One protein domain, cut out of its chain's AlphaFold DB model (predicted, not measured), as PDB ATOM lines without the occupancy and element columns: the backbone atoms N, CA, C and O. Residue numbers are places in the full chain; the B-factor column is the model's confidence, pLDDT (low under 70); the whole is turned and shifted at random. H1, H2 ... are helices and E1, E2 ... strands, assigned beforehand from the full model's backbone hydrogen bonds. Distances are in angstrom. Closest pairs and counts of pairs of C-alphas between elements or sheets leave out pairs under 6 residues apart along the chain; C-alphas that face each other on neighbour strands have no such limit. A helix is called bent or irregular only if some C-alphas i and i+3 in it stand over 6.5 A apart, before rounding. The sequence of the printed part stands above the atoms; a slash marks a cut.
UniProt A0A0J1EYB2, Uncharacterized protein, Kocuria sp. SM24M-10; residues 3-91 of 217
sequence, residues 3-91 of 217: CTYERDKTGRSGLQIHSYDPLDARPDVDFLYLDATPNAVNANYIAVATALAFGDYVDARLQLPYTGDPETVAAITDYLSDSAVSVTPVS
ATOM      1  N   CYS A   3     170.839 300.498 121.052       96.56
ATOM      2  CA  CYS A   3     170.434 299.545 122.068       96.56
ATOM      3  C   CYS A   3     171.072 299.867 123.427       96.56
ATOM      4  O   CYS A   3     172.223 300.299 123.510       96.56
ATOM      5  N   THR A   4     170.326 299.648 124.501       97.19
ATOM      6  CA  THR A   4     170.792 299.689 125.891       97.19
ATOM      7  C   THR A   4     170.477 298.371 126.583       97.19
ATOM      8  O   THR A   4     169.602 297.617 126.159       97.19
ATOM      9  N   TYR A   5     171.210 298.098 127.659       96.94
ATOM     10  CA  TYR A   5     170.906 297.017 128.582       96.94
ATOM     11  C   TYR A   5     170.257 297.636 129.814       96.94
ATOM     12  O   TYR A   5     170.905 298.388 130.548       96.94
ATOM     13  N   GLU A   6     168.983 297.343 130.029       96.12
ATOM     14  CA  GLU A   6     168.208 297.917 131.120       96.12
ATOM     15  C   GLU A   6     168.061 296.939 132.283       96.12
ATOM     16  O   GLU A   6     168.034 295.719 132.110       96.12
ATOM     17  N   ARG A   7     167.967 297.497 133.490       95.00
ATOM     18  CA  ARG A   7     167.582 296.797 134.717       95.00
ATOM     19  C   ARG A   7     166.532 297.651 135.402       95.00
ATOM     20  O   ARG A   7     166.833 298.776 135.806       95.00
ATOM     21  N   ASP A   8     165.315 297.145 135.511       91.31
ATOM     22  CA  ASP A   8     164.232 297.892 136.133       91.31
ATOM     23  C   ASP A   8     164.141 297.618 137.643       91.31
ATOM     24  O   ASP A   8     164.802 296.744 138.210       91.31
ATOM     25  N   LYS A   9     163.295 298.391 138.329       90.69
ATOM     26  CA  LYS A   9     163.083 298.251 139.780       90.69
ATOM     27  C   LYS A   9     162.298 296.994 140.162       90.69
ATOM     28  O   LYS A   9     162.232 296.670 141.344       90.69
ATOM     29  N   THR A  10     161.677 296.325 139.195       88.69
ATOM     30  CA  THR A  10     160.914 295.087 139.399       88.69
ATOM     31  C   THR A  10     161.809 293.848 139.340       88.69
ATOM     32  O   THR A  10     161.356 292.753 139.658       88.69
ATOM     33  N   GLY A  11     163.092 294.028 139.005       88.69
ATOM     34  CA  GLY A  11     164.073 292.956 138.871       88.69
ATOM     35  C   GLY A  11     164.190 292.421 137.446       88.69
ATOM     36  O   GLY A  11     165.007 291.524 137.214       88.69
ATOM     37  N   ARG A  12     163.435 292.984 136.493       94.00
ATOM     38  CA  ARG A  12     163.558 292.652 135.077       94.00
ATOM     39  C   ARG A  12     164.825 293.250 134.508       94.00
ATOM     40  O   ARG A  12     165.271 294.324 134.914       94.00
ATOM     41  N   SER A  13     165.379 292.564 133.524       96.50
ATOM     42  CA  SER A  13     166.478 293.103 132.736       96.50
ATOM     43  C   SER A  13     166.360 292.698 131.282       96.50
ATOM     44  O   SER A  13     165.611 291.779 130.959       96.50
ATOM     45  N   GLY A  14     167.059 293.391 130.394       96.88
ATOM     46  CA  GLY A  14     166.949 293.090 128.977       96.88
ATOM     47  C   GLY A  14     167.632 294.092 128.073       96.88
ATOM     48  O   GLY A  14     168.341 294.983 128.529       96.88
ATOM     49  N   LEU A  15     167.382 293.936 126.779       97.25
ATOM     50  CA  LEU A  15     167.918 294.756 125.706       97.25
ATOM     51  C   LEU A  15     166.800 295.602 125.112       97.25
ATOM     52  O   LEU A  15     165.835 295.042 124.592       97.25
ATOM     53  N   GLN A  16     166.934 296.925 125.163       96.50
ATOM     54  CA  GLN A  16     165.944 297.862 124.635       96.50
ATOM     55  C   GLN A  16     166.519 298.707 123.506       96.50
ATOM     56  O   GLN A  16     167.651 299.181 123.595       96.50
ATOM     57  N   ILE A  17     165.728 298.941 122.463       94.62
ATOM     58  CA  ILE A  17     166.024 299.919 121.417       94.62
ATOM     59  C   ILE A  17     165.393 301.265 121.788       94.62
ATOM     60  O   ILE A  17     164.193 301.353 122.029       94.62
ATOM     61  N   HIS A  18     166.185 302.340 121.784       89.94
ATOM     62  CA  HIS A  18     165.683 303.697 122.060       89.94
ATOM     63  C   HIS A  18     165.589 304.595 120.834       89.94
ATOM     64  O   HIS A  18     164.859 305.585 120.845       89.94
ATOM     65  N   SER A  19     166.377 304.316 119.800       85.25
ATOM     66  CA  SER A  19     166.398 305.155 118.609       85.25
ATOM     67  C   SER A  19     166.699 304.347 117.365       85.25
ATOM     68  O   SER A  19     167.577 303.479 117.364       85.25
ATOM     69  N   TYR A  20     166.017 304.726 116.297       85.00
ATOM     70  CA  TYR A  20     166.168 304.184 114.958       85.00
ATOM     71  C   TYR A  20     166.842 305.245 114.098       85.00
ATOM     72  O   TYR A  20     166.531 306.433 114.223       85.00
ATOM     73  N   ASP A  21     167.777 304.827 113.257       83.00
ATOM     74  CA  ASP A  21     168.133 305.629 112.096       83.00
ATOM     75  C   ASP A  21     166.908 305.680 111.159       83.00
ATOM     76  O   ASP A  21     166.145 304.711 111.128       83.00
ATOM     77  N   PRO A  22     166.656 306.774 110.420       82.31
ATOM     78  CA  PRO A  22     165.585 306.815 109.424       82.31
ATOM     79  C   PRO A  22     165.576 305.653 108.420       82.31
ATOM     80  O   PRO A  22     164.516 305.372 107.863       82.31
ATOM     81  N   LEU A  23     166.726 305.015 108.183       83.31
ATOM     82  CA  LEU A  23     166.861 303.863 107.286       83.31
ATOM     83  C   LEU A  23     166.638 302.505 107.969       83.31
ATOM     84  O   LEU A  23     166.399 301.519 107.281       83.31
ATOM     85  N   ASP A  24     166.679 302.440 109.304       86.06
ATOM     86  CA  ASP A  24     166.494 301.179 110.021       86.06
ATOM     87  C   ASP A  24     165.037 300.696 109.928       86.06
ATOM     88  O   ASP A  24     164.079 301.474 110.040       86.06
ATOM     89  N   ALA A  25     164.863 299.378 109.824       86.38
ATOM     90  CA  ALA A  25     163.556 298.768 109.998       86.38
ATOM     91  C   ALA A  25     163.118 298.845 111.472       86.38
ATOM     92  O   ALA A  25     163.926 298.955 112.399       86.38
ATOM     93  N   ARG A  26     161.805 298.784 111.710       87.75
ATOM     94  CA  ARG A  26     161.245 298.762 113.067       87.75
ATOM     95  C   ARG A  26     160.865 297.335 113.449       87.75
ATOM     96  O   ARG A  26     160.043 296.754 112.742       87.75
ATOM     97  N   PRO A  27     161.404 296.785 114.548       86.38
ATOM     98  CA  PRO A  27     160.949 295.508 115.061       86.38
ATOM     99  C   PRO A  27     159.558 295.636 115.669       86.38
ATOM    100  O   PRO A  27     159.202 296.671 116.231       86.38
ATOM    101  N   ASP A  28     158.802 294.541 115.630       83.62
ATOM    102  CA  ASP A  28     157.494 294.453 116.294       83.62
ATOM    103  C   ASP A  28     157.603 294.581 117.819       83.62
ATOM    104  O   ASP A  28     156.664 294.992 118.497       83.62
ATOM    105  N   VAL A  29     158.765 294.210 118.359       86.81
ATOM    106  CA  VAL A  29     159.092 294.313 119.776       86.81
ATOM    107  C   VAL A  29     160.443 295.005 119.898       86.81
ATOM    108  O   VAL A  29     161.455 294.469 119.453       86.81
ATOM    109  N   ASP A  30     160.449 296.177 120.521       92.44
ATOM    110  CA  ASP A  30     161.620 297.032 120.748       92.44
ATOM    111  C   ASP A  30     162.387 296.691 122.036       92.44
ATOM    112  O   ASP A  30     163.416 297.300 122.330       92.44
ATOM    113  N   PHE A  31     161.904 295.706 122.797       93.44
ATOM    114  CA  PHE A  31     162.487 295.285 124.065       93.44
ATOM    115  C   PHE A  31     162.505 293.761 124.207       93.44
ATOM    116  O   PHE A  31     161.451 293.135 124.277       93.44
ATOM    117  N   LEU A  32     163.688 293.152 124.294       95.38
ATOM    118  CA  LEU A  32     163.860 291.751 124.689       95.38
ATOM    119  C   LEU A  32     164.143 291.712 126.187       95.38
ATOM    120  O   LEU A  32     165.192 292.190 126.611       95.38
ATOM    121  N   TYR A  33     163.246 291.130 126.980       95.12
ATOM    122  CA  TYR A  33     163.355 291.139 128.435       95.12
ATOM    123  C   TYR A  33     163.333 289.758 129.073       95.12
ATOM    124  O   TYR A  33     162.873 288.759 128.509       95.12
ATOM    125  N   LEU A  34     163.838 289.761 130.299       95.56
ATOM    126  CA  LEU A  34     163.913 288.672 131.247       95.56
ATOM    127  C   LEU A  34     163.217 289.119 132.523       95.56
ATOM    128  O   LEU A  34     163.461 290.224 133.010       95.56
ATOM    129  N   ASP A  35     162.423 288.238 133.120       95.12
ATOM    130  CA  ASP A  35     161.811 288.478 134.430       95.12
ATOM    131  C   ASP A  35     162.796 288.365 135.606       95.12
ATOM    132  O   ASP A  35     162.404 288.321 136.772       95.12
ATOM    133  N   ALA A  36     164.093 288.325 135.312       94.31
ATOM    134  CA  ALA A  36     165.152 288.381 136.295       94.31
ATOM    135  C   ALA A  36     166.396 289.066 135.732       94.31
ATOM    136  O   ALA A  36     166.598 289.167 134.522       94.31
ATOM    137  N   THR A  37     167.259 289.507 136.643       94.38
ATOM    138  CA  THR A  37     168.551 290.097 136.308       94.38
ATOM    139  C   THR A  37     169.659 289.068 136.511       94.38
ATOM    140  O   THR A  37     169.809 288.575 137.634       94.38
ATOM    141  N   PRO A  38     170.440 288.730 135.468       93.94
ATOM    142  CA  PRO A  38     171.660 287.961 135.633       93.94
ATOM    143  C   PRO A  38     172.641 288.660 136.581       93.94
ATOM    144  O   PRO A  38     172.858 289.872 136.503       93.94
ATOM    145  N   ASN A  39     173.249 287.893 137.483       92.69
ATOM    146  CA  ASN A  39     174.177 288.418 138.489       92.69
ATOM    147  C   ASN A  39     175.514 288.853 137.875       92.69
ATOM    148  O   ASN A  39     176.127 289.818 138.332       92.69
ATOM    149  N   ALA A  40     175.947 288.152 136.828       92.44
ATOM    150  CA  ALA A  40     177.149 288.457 136.069       92.44
ATOM    151  C   ALA A  40     176.771 288.702 134.608       92.44
ATOM    152  O   ALA A  40     176.050 287.910 134.008       92.44
ATOM    153  N   VAL A  41     177.272 289.801 134.048       90.25
ATOM    154  CA  VAL A  41     177.031 290.201 132.661       90.25
ATOM    155  C   VAL A  41     178.374 290.487 132.006       90.25
ATOM    156  O   VAL A  41     179.193 291.212 132.568       90.25
ATOM    157  N   ASN A  42     178.599 289.914 130.826       94.06
ATOM    158  CA  ASN A  42     179.789 290.146 130.014       94.06
ATOM    159  C   ASN A  42     179.428 291.079 128.844       94.06
ATOM    160  O   ASN A  42     178.452 290.828 128.138       94.06
ATOM    161  N   ALA A  43     180.199 292.151 128.640       95.00
ATOM    162  CA  ALA A  43     179.912 293.169 127.626       95.00
ATOM    163  C   ALA A  43     179.861 292.595 126.199       95.00
ATOM    164  O   ALA A  43     178.956 292.933 125.438       95.00
ATOM    165  N   ASN A  44     180.772 291.679 125.864       95.81
ATOM    166  CA  ASN A  44     180.800 291.015 124.565       95.81
ATOM    167  C   ASN A  44     179.608 290.068 124.379       95.81
ATOM    168  O   ASN A  44     179.016 290.033 123.301       95.81
ATOM    169  N   TYR A  45     179.192 289.351 125.430       96.50
ATOM    170  CA  TYR A  45     177.992 288.503 125.359       96.50
ATOM    171  C   TYR A  45     176.743 289.342 125.106       96.50
ATOM    172  O   TYR A  45     175.903 288.971 124.291       96.50
ATOM    173  N   ILE A  46     176.646 290.501 125.762       97.12
ATOM    174  CA  ILE A  46     175.569 291.462 125.521       97.12
ATOM    175  C   ILE A  46     175.618 292.008 124.096       97.12
ATOM    176  O   ILE A  46     174.570 292.112 123.470       97.12
ATOM    177  N   ALA A  47     176.802 292.308 123.560       96.94
ATOM    178  CA  ALA A  47     176.938 292.787 122.191       96.94
ATOM    179  C   ALA A  47     176.409 291.772 121.165       96.94
ATOM    180  O   ALA A  47     175.600 292.127 120.305       96.94
ATOM    181  N   VAL A  48     176.801 290.500 121.294       97.62
ATOM    182  CA  VAL A  48     176.297 289.427 120.421       97.62
ATOM    183  C   VAL A  48     174.800 289.204 120.644       97.62
ATOM    184  O   VAL A  48     174.050 289.078 119.680       97.62
ATOM    185  N   ALA A  49     174.324 289.237 121.893       97.75
ATOM    186  CA  ALA A  49     172.897 289.136 122.194       97.75
ATOM    187  C   ALA A  49     172.085 290.269 121.538       97.75
ATOM    188  O   ALA A  49     170.998 290.017 121.021       97.75
ATOM    189  N   THR A  50     172.616 291.495 121.495       97.50
ATOM    190  CA  THR A  50     172.014 292.622 120.769       97.50
ATOM    191  C   THR A  50     171.914 292.339 119.272       97.50
ATOM    192  O   THR A  50     170.844 292.535 118.695       97.50
ATOM    193  N   ALA A  51     172.991 291.853 118.652       96.50
ATOM    194  CA  ALA A  51     173.000 291.511 117.231       96.50
ATOM    195  C   ALA A  51     172.009 290.385 116.899       96.50
ATOM    196  O   ALA A  51     171.277 290.471 115.919       96.50
ATOM    197  N   LEU A  52     171.910 289.360 117.745       95.62
ATOM    198  CA  LEU A  52     170.938 288.279 117.569       95.62
ATOM    199  C   LEU A  52     169.489 288.755 117.735       95.62
ATOM    200  O   LEU A  52     168.611 288.340 116.983       95.62
ATOM    201  N   ALA A  53     169.223 289.605 118.727       94.62
ATOM    202  CA  ALA A  53     167.868 290.045 119.038       94.62
ATOM    203  C   ALA A  53     167.306 291.031 118.003       94.62
ATOM    204  O   ALA A  53     166.097 291.015 117.743       94.62
ATOM    205  N   PHE A  54     168.167 291.892 117.450       93.81
ATOM    206  CA  PHE A  54     167.750 293.065 116.680       93.81
ATOM    207  C   PHE A  54     168.522 293.298 115.378       93.81
ATOM    208  O   PHE A  54     168.170 294.216 114.643       93.81
ATOM    209  N   GLY A  55     169.546 292.498 115.078       92.81
ATOM    210  CA  GLY A  55     170.425 292.694 113.921       92.81
ATOM    211  C   GLY A  55     169.692 292.726 112.584       92.81
ATOM    212  O   GLY A  55     170.013 293.558 111.747       92.81
ATOM    213  N   ASP A  56     168.637 291.922 112.440       91.44
ATOM    214  CA  ASP A  56     167.817 291.852 111.220       91.44
ATOM    215  C   ASP A  56     167.078 293.172 110.899       91.44
ATOM    216  O   ASP A  56     166.525 293.328 109.815       91.44
ATOM    217  N   TYR A  57     167.049 294.122 111.839       91.44
ATOM    218  CA  TYR A  57     166.391 295.423 111.689       91.44
ATOM    219  C   TYR A  57     167.378 296.584 111.512       91.44
ATOM    220  O   TYR A  57     166.960 297.739 111.411       91.44
ATOM    221  N   VAL A  58     168.681 296.300 111.526       91.56
ATOM    222  CA  VAL A  58     169.738 297.307 111.421       91.56
ATOM    223  C   VAL A  58     170.163 297.451 109.969       91.56
ATOM    224  O   VAL A  58     170.543 296.462 109.355       91.56
ATOM    225  N   ASP A  59     170.188 298.682 109.455       87.62
ATOM    226  CA  ASP A  59     170.655 298.939 108.084       87.62
ATOM    227  C   ASP A  59     172.002 299.681 108.042       87.62
ATOM    228  O   ASP A  59     172.918 299.302 107.319       87.62
ATOM    229  N   ALA A  60     172.180 300.721 108.861       88.19
ATOM    230  CA  ALA A  60     173.379 301.570 108.770       88.19
ATOM    231  C   ALA A  60     174.294 301.491 109.994       88.19
ATOM    232  O   ALA A  60     175.523 301.523 109.887       88.19
ATOM    233  N   ARG A  61     173.719 301.449 111.199       93.31
ATOM    234  CA  ARG A  61     174.506 301.568 112.430       93.31
ATOM    235  C   ARG A  61     173.876 300.809 113.579       93.31
ATOM    236  O   ARG A  61     172.724 301.064 113.912       93.31
ATOM    237  N   LEU A  62     174.663 300.003 114.281       95.31
ATOM    238  CA  LEU A  62     174.282 299.407 115.558       95.31
ATOM    239  C   LEU A  62     175.097 300.038 116.689       95.31
ATOM    240  O   LEU A  62     176.320 299.919 116.738       95.31
ATOM    241  N   GLN A  63     174.424 300.723 117.612       96.81
ATOM    242  CA  GLN A  63     175.030 301.189 118.852       96.81
ATOM    243  C   GLN A  63     174.720 300.200 119.983       96.81
ATOM    244  O   GLN A  63     173.570 300.081 120.406       96.81
ATOM    245  N   LEU A  64     175.752 299.496 120.439       97.12
ATOM    246  CA  LEU A  64     175.744 298.486 121.486       97.12
ATOM    247  C   LEU A  64     175.561 299.110 122.884       97.12
ATOM    248  O   LEU A  64     175.985 300.251 123.110       97.12
ATOM    249  N   PRO A  65     175.005 298.347 123.847       96.06
ATOM    250  CA  PRO A  65     174.855 298.791 125.235       96.06
ATOM    251  C   PRO A  65     176.170 299.094 125.956       96.06
ATOM    252  O   PRO A  65     176.233 299.989 126.800       96.06
ATOM    253  N   TYR A  66     177.205 298.322 125.636       95.38
ATOM    254  CA  TYR A  66     178.528 298.387 126.237       95.38
ATOM    255  C   TYR A  66     179.583 298.406 125.139       95.38
ATOM    256  O   TYR A  66     179.316 298.028 123.998       95.38
ATOM    257  N   THR A  67     180.789 298.834 125.494       94.81
ATOM    258  CA  THR A  67     181.936 298.768 124.594       94.81
ATOM    259  C   THR A  67     182.310 297.312 124.334       94.81
ATOM    260  O   THR A  67     182.613 296.582 125.279       94.81
ATOM    261  N   GLY A  68     182.260 296.906 123.065       93.69
ATOM    262  CA  GLY A  68     182.670 295.576 122.620       93.69
ATOM    263  C   GLY A  68     184.139 295.534 122.212       93.69
ATOM    264  O   GLY A  68     184.713 296.551 121.810       93.69
ATOM    265  N   ASP A  69     184.737 294.353 122.295       94.50
ATOM    266  CA  ASP A  69     186.091 294.118 121.796       94.50
ATOM    267  C   ASP A  69     186.140 294.155 120.262       94.50
ATOM    268  O   ASP A  69     185.144 293.814 119.614       94.50
ATOM    269  N   PRO A  70     187.299 294.481 119.656       95.06
ATOM    270  CA  PRO A  70     187.437 294.552 118.204       95.06
ATOM    271  C   PRO A  70     187.031 293.262 117.491       95.06
ATOM    272  O   PRO A  70     186.365 293.315 116.463       95.06
ATOM    273  N   GLU A  71     187.390 292.103 118.050       95.06
ATOM    274  CA  GLU A  71     187.073 290.792 117.471       95.06
ATOM    275  C   GLU A  71     185.565 290.507 117.499       95.06
ATOM    276  O   GLU A  71     184.987 290.126 116.484       95.06
ATOM    277  N   THR A  72     184.908 290.770 118.633       96.00
ATOM    278  CA  THR A  72     183.449 290.644 118.778       96.00
ATOM    279  C   THR A  72     182.719 291.566 117.808       96.00
ATOM    280  O   THR A  72     181.775 291.160 117.137       96.00
ATOM    281  N   VAL A  73     183.161 292.822 117.722       96.00
ATOM    282  CA  VAL A  73     182.552 293.830 116.854       96.00
ATOM    283  C   VAL A  73     182.737 293.477 115.379       96.00
ATOM    284  O   VAL A  73     181.788 293.624 114.607       96.00
ATOM    285  N   ALA A  74     183.917 292.988 114.990       95.50
ATOM    286  CA  ALA A  74     184.176 292.518 113.635       95.50
ATOM    287  C   ALA A  74     183.258 291.343 113.277       95.50
ATOM    288  O   ALA A  74     182.560 291.417 112.274       95.50
ATOM    289  N   ALA A  75     183.149 290.334 114.146       96.50
ATOM    290  CA  ALA A  75     182.275 289.187 113.906       96.50
ATOM    291  C   ALA A  75     180.788 289.575 113.806       96.50
ATOM    292  O   ALA A  75     180.066 289.033 112.972       96.50
ATOM    293  N   ILE A  76     180.323 290.536 114.617       96.75
ATOM    294  CA  ILE A  76     178.963 291.084 114.487       96.75
ATOM    295  C   ILE A  76     178.808 291.818 113.152       96.75
ATOM    296  O   ILE A  76     177.798 291.652 112.479       96.75
ATOM    297  N   THR A  77     179.790 292.630 112.762       95.94
ATOM    298  CA  THR A  77     179.750 293.376 111.496       95.94
ATOM    299  C   THR A  77     179.700 292.427 110.299       95.94
ATOM    300  O   THR A  77     178.881 292.618 109.407       95.94
ATOM    301  N   ASP A  78     180.505 291.363 110.320       95.19
ATOM    302  CA  ASP A  78     180.521 290.326 109.289       95.19
ATOM    303  C   ASP A  78     179.197 289.555 109.239       95.19
ATOM    304  O   ASP A  78     178.686 289.261 108.160       95.19
ATOM    305  N   TYR A  79     178.589 289.271 110.392       95.06
ATOM    306  CA  TYR A  79     177.256 288.667 110.455       95.06
ATOM    307  C   TYR A  79     176.169 289.578 109.858       95.06
ATOM    308  O   TYR A  79     175.243 289.086 109.218       95.06
ATOM    309  N   LEU A  80     176.290 290.898 110.028       93.25
ATOM    310  CA  LEU A  80     175.361 291.897 109.489       93.25
ATOM    311  C   LEU A  80     175.713 292.355 108.058       93.25
ATOM    312  O   LEU A  80     175.076 293.274 107.549       93.25
ATOM    313  N   SER A  81     176.719 291.742 107.421       78.00
ATOM    314  CA  SER A  81     177.399 292.252 106.215       78.00
ATOM    315  C   SER A  81     176.543 292.405 104.954       78.00
ATOM    316  O   SER A  81     176.989 293.058 104.008       78.00
ATOM    317  N   ASP A  82     175.315 291.882 104.938       74.50
ATOM    318  CA  ASP A  82     174.335 292.185 103.886       74.50
ATOM    319  C   ASP A  82     173.993 293.690 103.835       74.50
ATOM    320  O   ASP A  82     173.610 294.209 102.783       74.50
ATOM    321  N   SER A  83     174.225 294.408 104.939       65.62
ATOM    322  CA  SER A  83     174.126 295.860 105.047       65.62
ATOM    323  C   SER A  83     175.474 296.455 105.481       65.62
ATOM    324  O   SER A  83     176.243 295.846 106.225       65.62
ATOM    325  N   ALA A  84     175.799 297.670 105.027       82.31
ATOM    326  CA  ALA A  84     177.037 298.372 105.392       82.31
ATOM    327  C   ALA A  84     176.978 298.912 106.839       82.31
ATOM    328  O   ALA A  84     177.045 300.120 107.075       82.31
ATOM    329  N   VAL A  85     176.819 298.011 107.811       90.44
ATOM    330  CA  VAL A  85     176.548 298.341 109.208       90.44
ATOM    331  C   VAL A  85     177.829 298.728 109.939       90.44
ATOM    332  O   VAL A  85     178.792 297.973 110.006       90.44
ATOM    333  N   SER A  86     177.816 299.895 110.581       92.81
ATOM    334  CA  SER A  86     178.840 300.280 111.554       92.81
ATOM    335  C   SER A  86     178.407 299.909 112.974       92.81
ATOM    336  O   SER A  86     177.388 300.395 113.473       92.81
ATOM    337  N   VAL A  87     179.191 299.076 113.657       95.38
ATOM    338  CA  VAL A  87     178.919 298.633 115.033       95.38
ATOM    339  C   VAL A  87     179.798 299.415 116.023       95.38
ATOM    340  O   VAL A  87     181.014 299.488 115.875       95.38
ATOM    341  N   THR A  88     179.192 300.050 117.033       95.06
ATOM    342  CA  THR A  88     179.874 300.935 118.012       95.06
ATOM    343  C   THR A  88     179.247 300.802 119.406       95.06
ATOM    344  O   THR A  88     178.078 300.464 119.461       95.06
ATOM    345  N   PRO A  89     179.907 301.124 120.536       93.88
ATOM    346  CA  PRO A  89     181.303 301.524 120.666       93.88
ATOM    347  C   PRO A  89     182.259 300.323 120.701       93.88
ATOM    348  O   PRO A  89     181.884 299.231 121.123       93.88
ATOM    349  N   VAL A  90     183.503 300.559 120.277       93.31
ATOM    350  CA  VAL A  90     184.585 299.562 120.222       93.31
ATOM    351  C   VAL A  90     185.696 299.970 121.185       93.31
ATOM    352  O   VAL A  90     186.020 301.155 121.272       93.31
ATOM    353  N   SER A  91     186.242 299.008 121.924       90.94
ATOM    354  CA  SER A  91     187.405 299.191 122.799       90.94
ATOM    355  C   SER A  91     188.669 298.910 121.999       90.94
ATOM    356  O   SER A  91     188.689 297.958 121.229       90.94
TER     357      SER A  91
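This is residues 3 to 91 of the 217 residues of an uncharacterized protein of Kocuria sp. SM24M-10 (UniProt A0A0J1EYB2). Two small sheets stand side by side, the hairpin-linked strands E1, E2 and E3 in one and E4 and E5 in the other, with E1 and E4 meeting near Pro 65, where E4 bends. Two helices pack side by side over one side of this strand layer: H1 spans both sheets, and H2 covers E5. The printed part has 89 residues with two named helices and five named strands, in the order E1, E2, E3, H1, E4, H2, E5. The first sheet, E1 - E2 - E3, is antiparallel, the second, E4 and E5, is parallel, and the class is mixed, helices and strands. The whole is compact, with a radius of gyration of the C-alphas of 12.7 A and spans of 38 by 28 by 16 A.

E1, residues 3 to 7, E2, residues 13 to 19, and E3, residues 31 to 34, form a meander, each strand the antiparallel neighbour of the one before. In the hairpin of E1 and E2, N 4 and O 16 are 2.9 A apart, within hydrogen-bond range. In the hairpin of E2 and E3, N 15 and O 32 are 2.8 A apart, also within range. H1, residues 43 to 57, is on this sheet at a height over the sheet of 9.4 A, making two layers, a helix on one face of a sheet. It is slantwise to the strands, at 51 degrees to E2 on the local plane; the closest C-alphas of H1 and E2 are those of Thr 50 and Leu 15, 6.8 A apart. E4, residues 61 to 68, bends by 100 degrees at residue 65; its closest C-alpha pair with E1 is Pro 65 and Thr 4, 4.2 A, and with H1 it is Gly 68 and Asn 44, 5.3 A. H2, residues 70 to 79, touches H1 at a shallow tilt of 20 degrees, the same way, closest at the C-alphas of Thr 72 and Asn 44, 6.4 A. E4, H2 and E5, residues 86 to 90, form a strand-helix-strand unit, two parallel neighbour strands with a helix between, and its crossover is right-handed. N 64 and O 88 of E4 and E5 are 2.7 A apart, within hydrogen-bond range. The closest C-alphas of H2 and E5 are those of Pro 70 and Val 90, 6.1 A apart. E5 is apart from H1. Every O i to N i+4 pair is within hydrogen-bond range in H2, and 9 of 11 are in H1.

E1 begins at C-alpha 3 at (170.434, 299.545, 122.068). E2 is 18.6 A from first to last C-alpha, and E4 is 14.4 A. H1 is 21.0 A long and irregular, with C-alphas 53 and 56 8.0 A apart; H2 is 14.1 A long. E5 ends at C-alpha 90 at (184.585, 299.562, 120.222).

The two C-alphas farthest apart, those of Lys 9 and Asp 82, are 38.1 A apart, and the outline is only just flat. The printed part has no cut. The link from E2 to E3, 11 residues, is long. The mean pLDDT of the printed part is 92.4, and residue 83 is under 70.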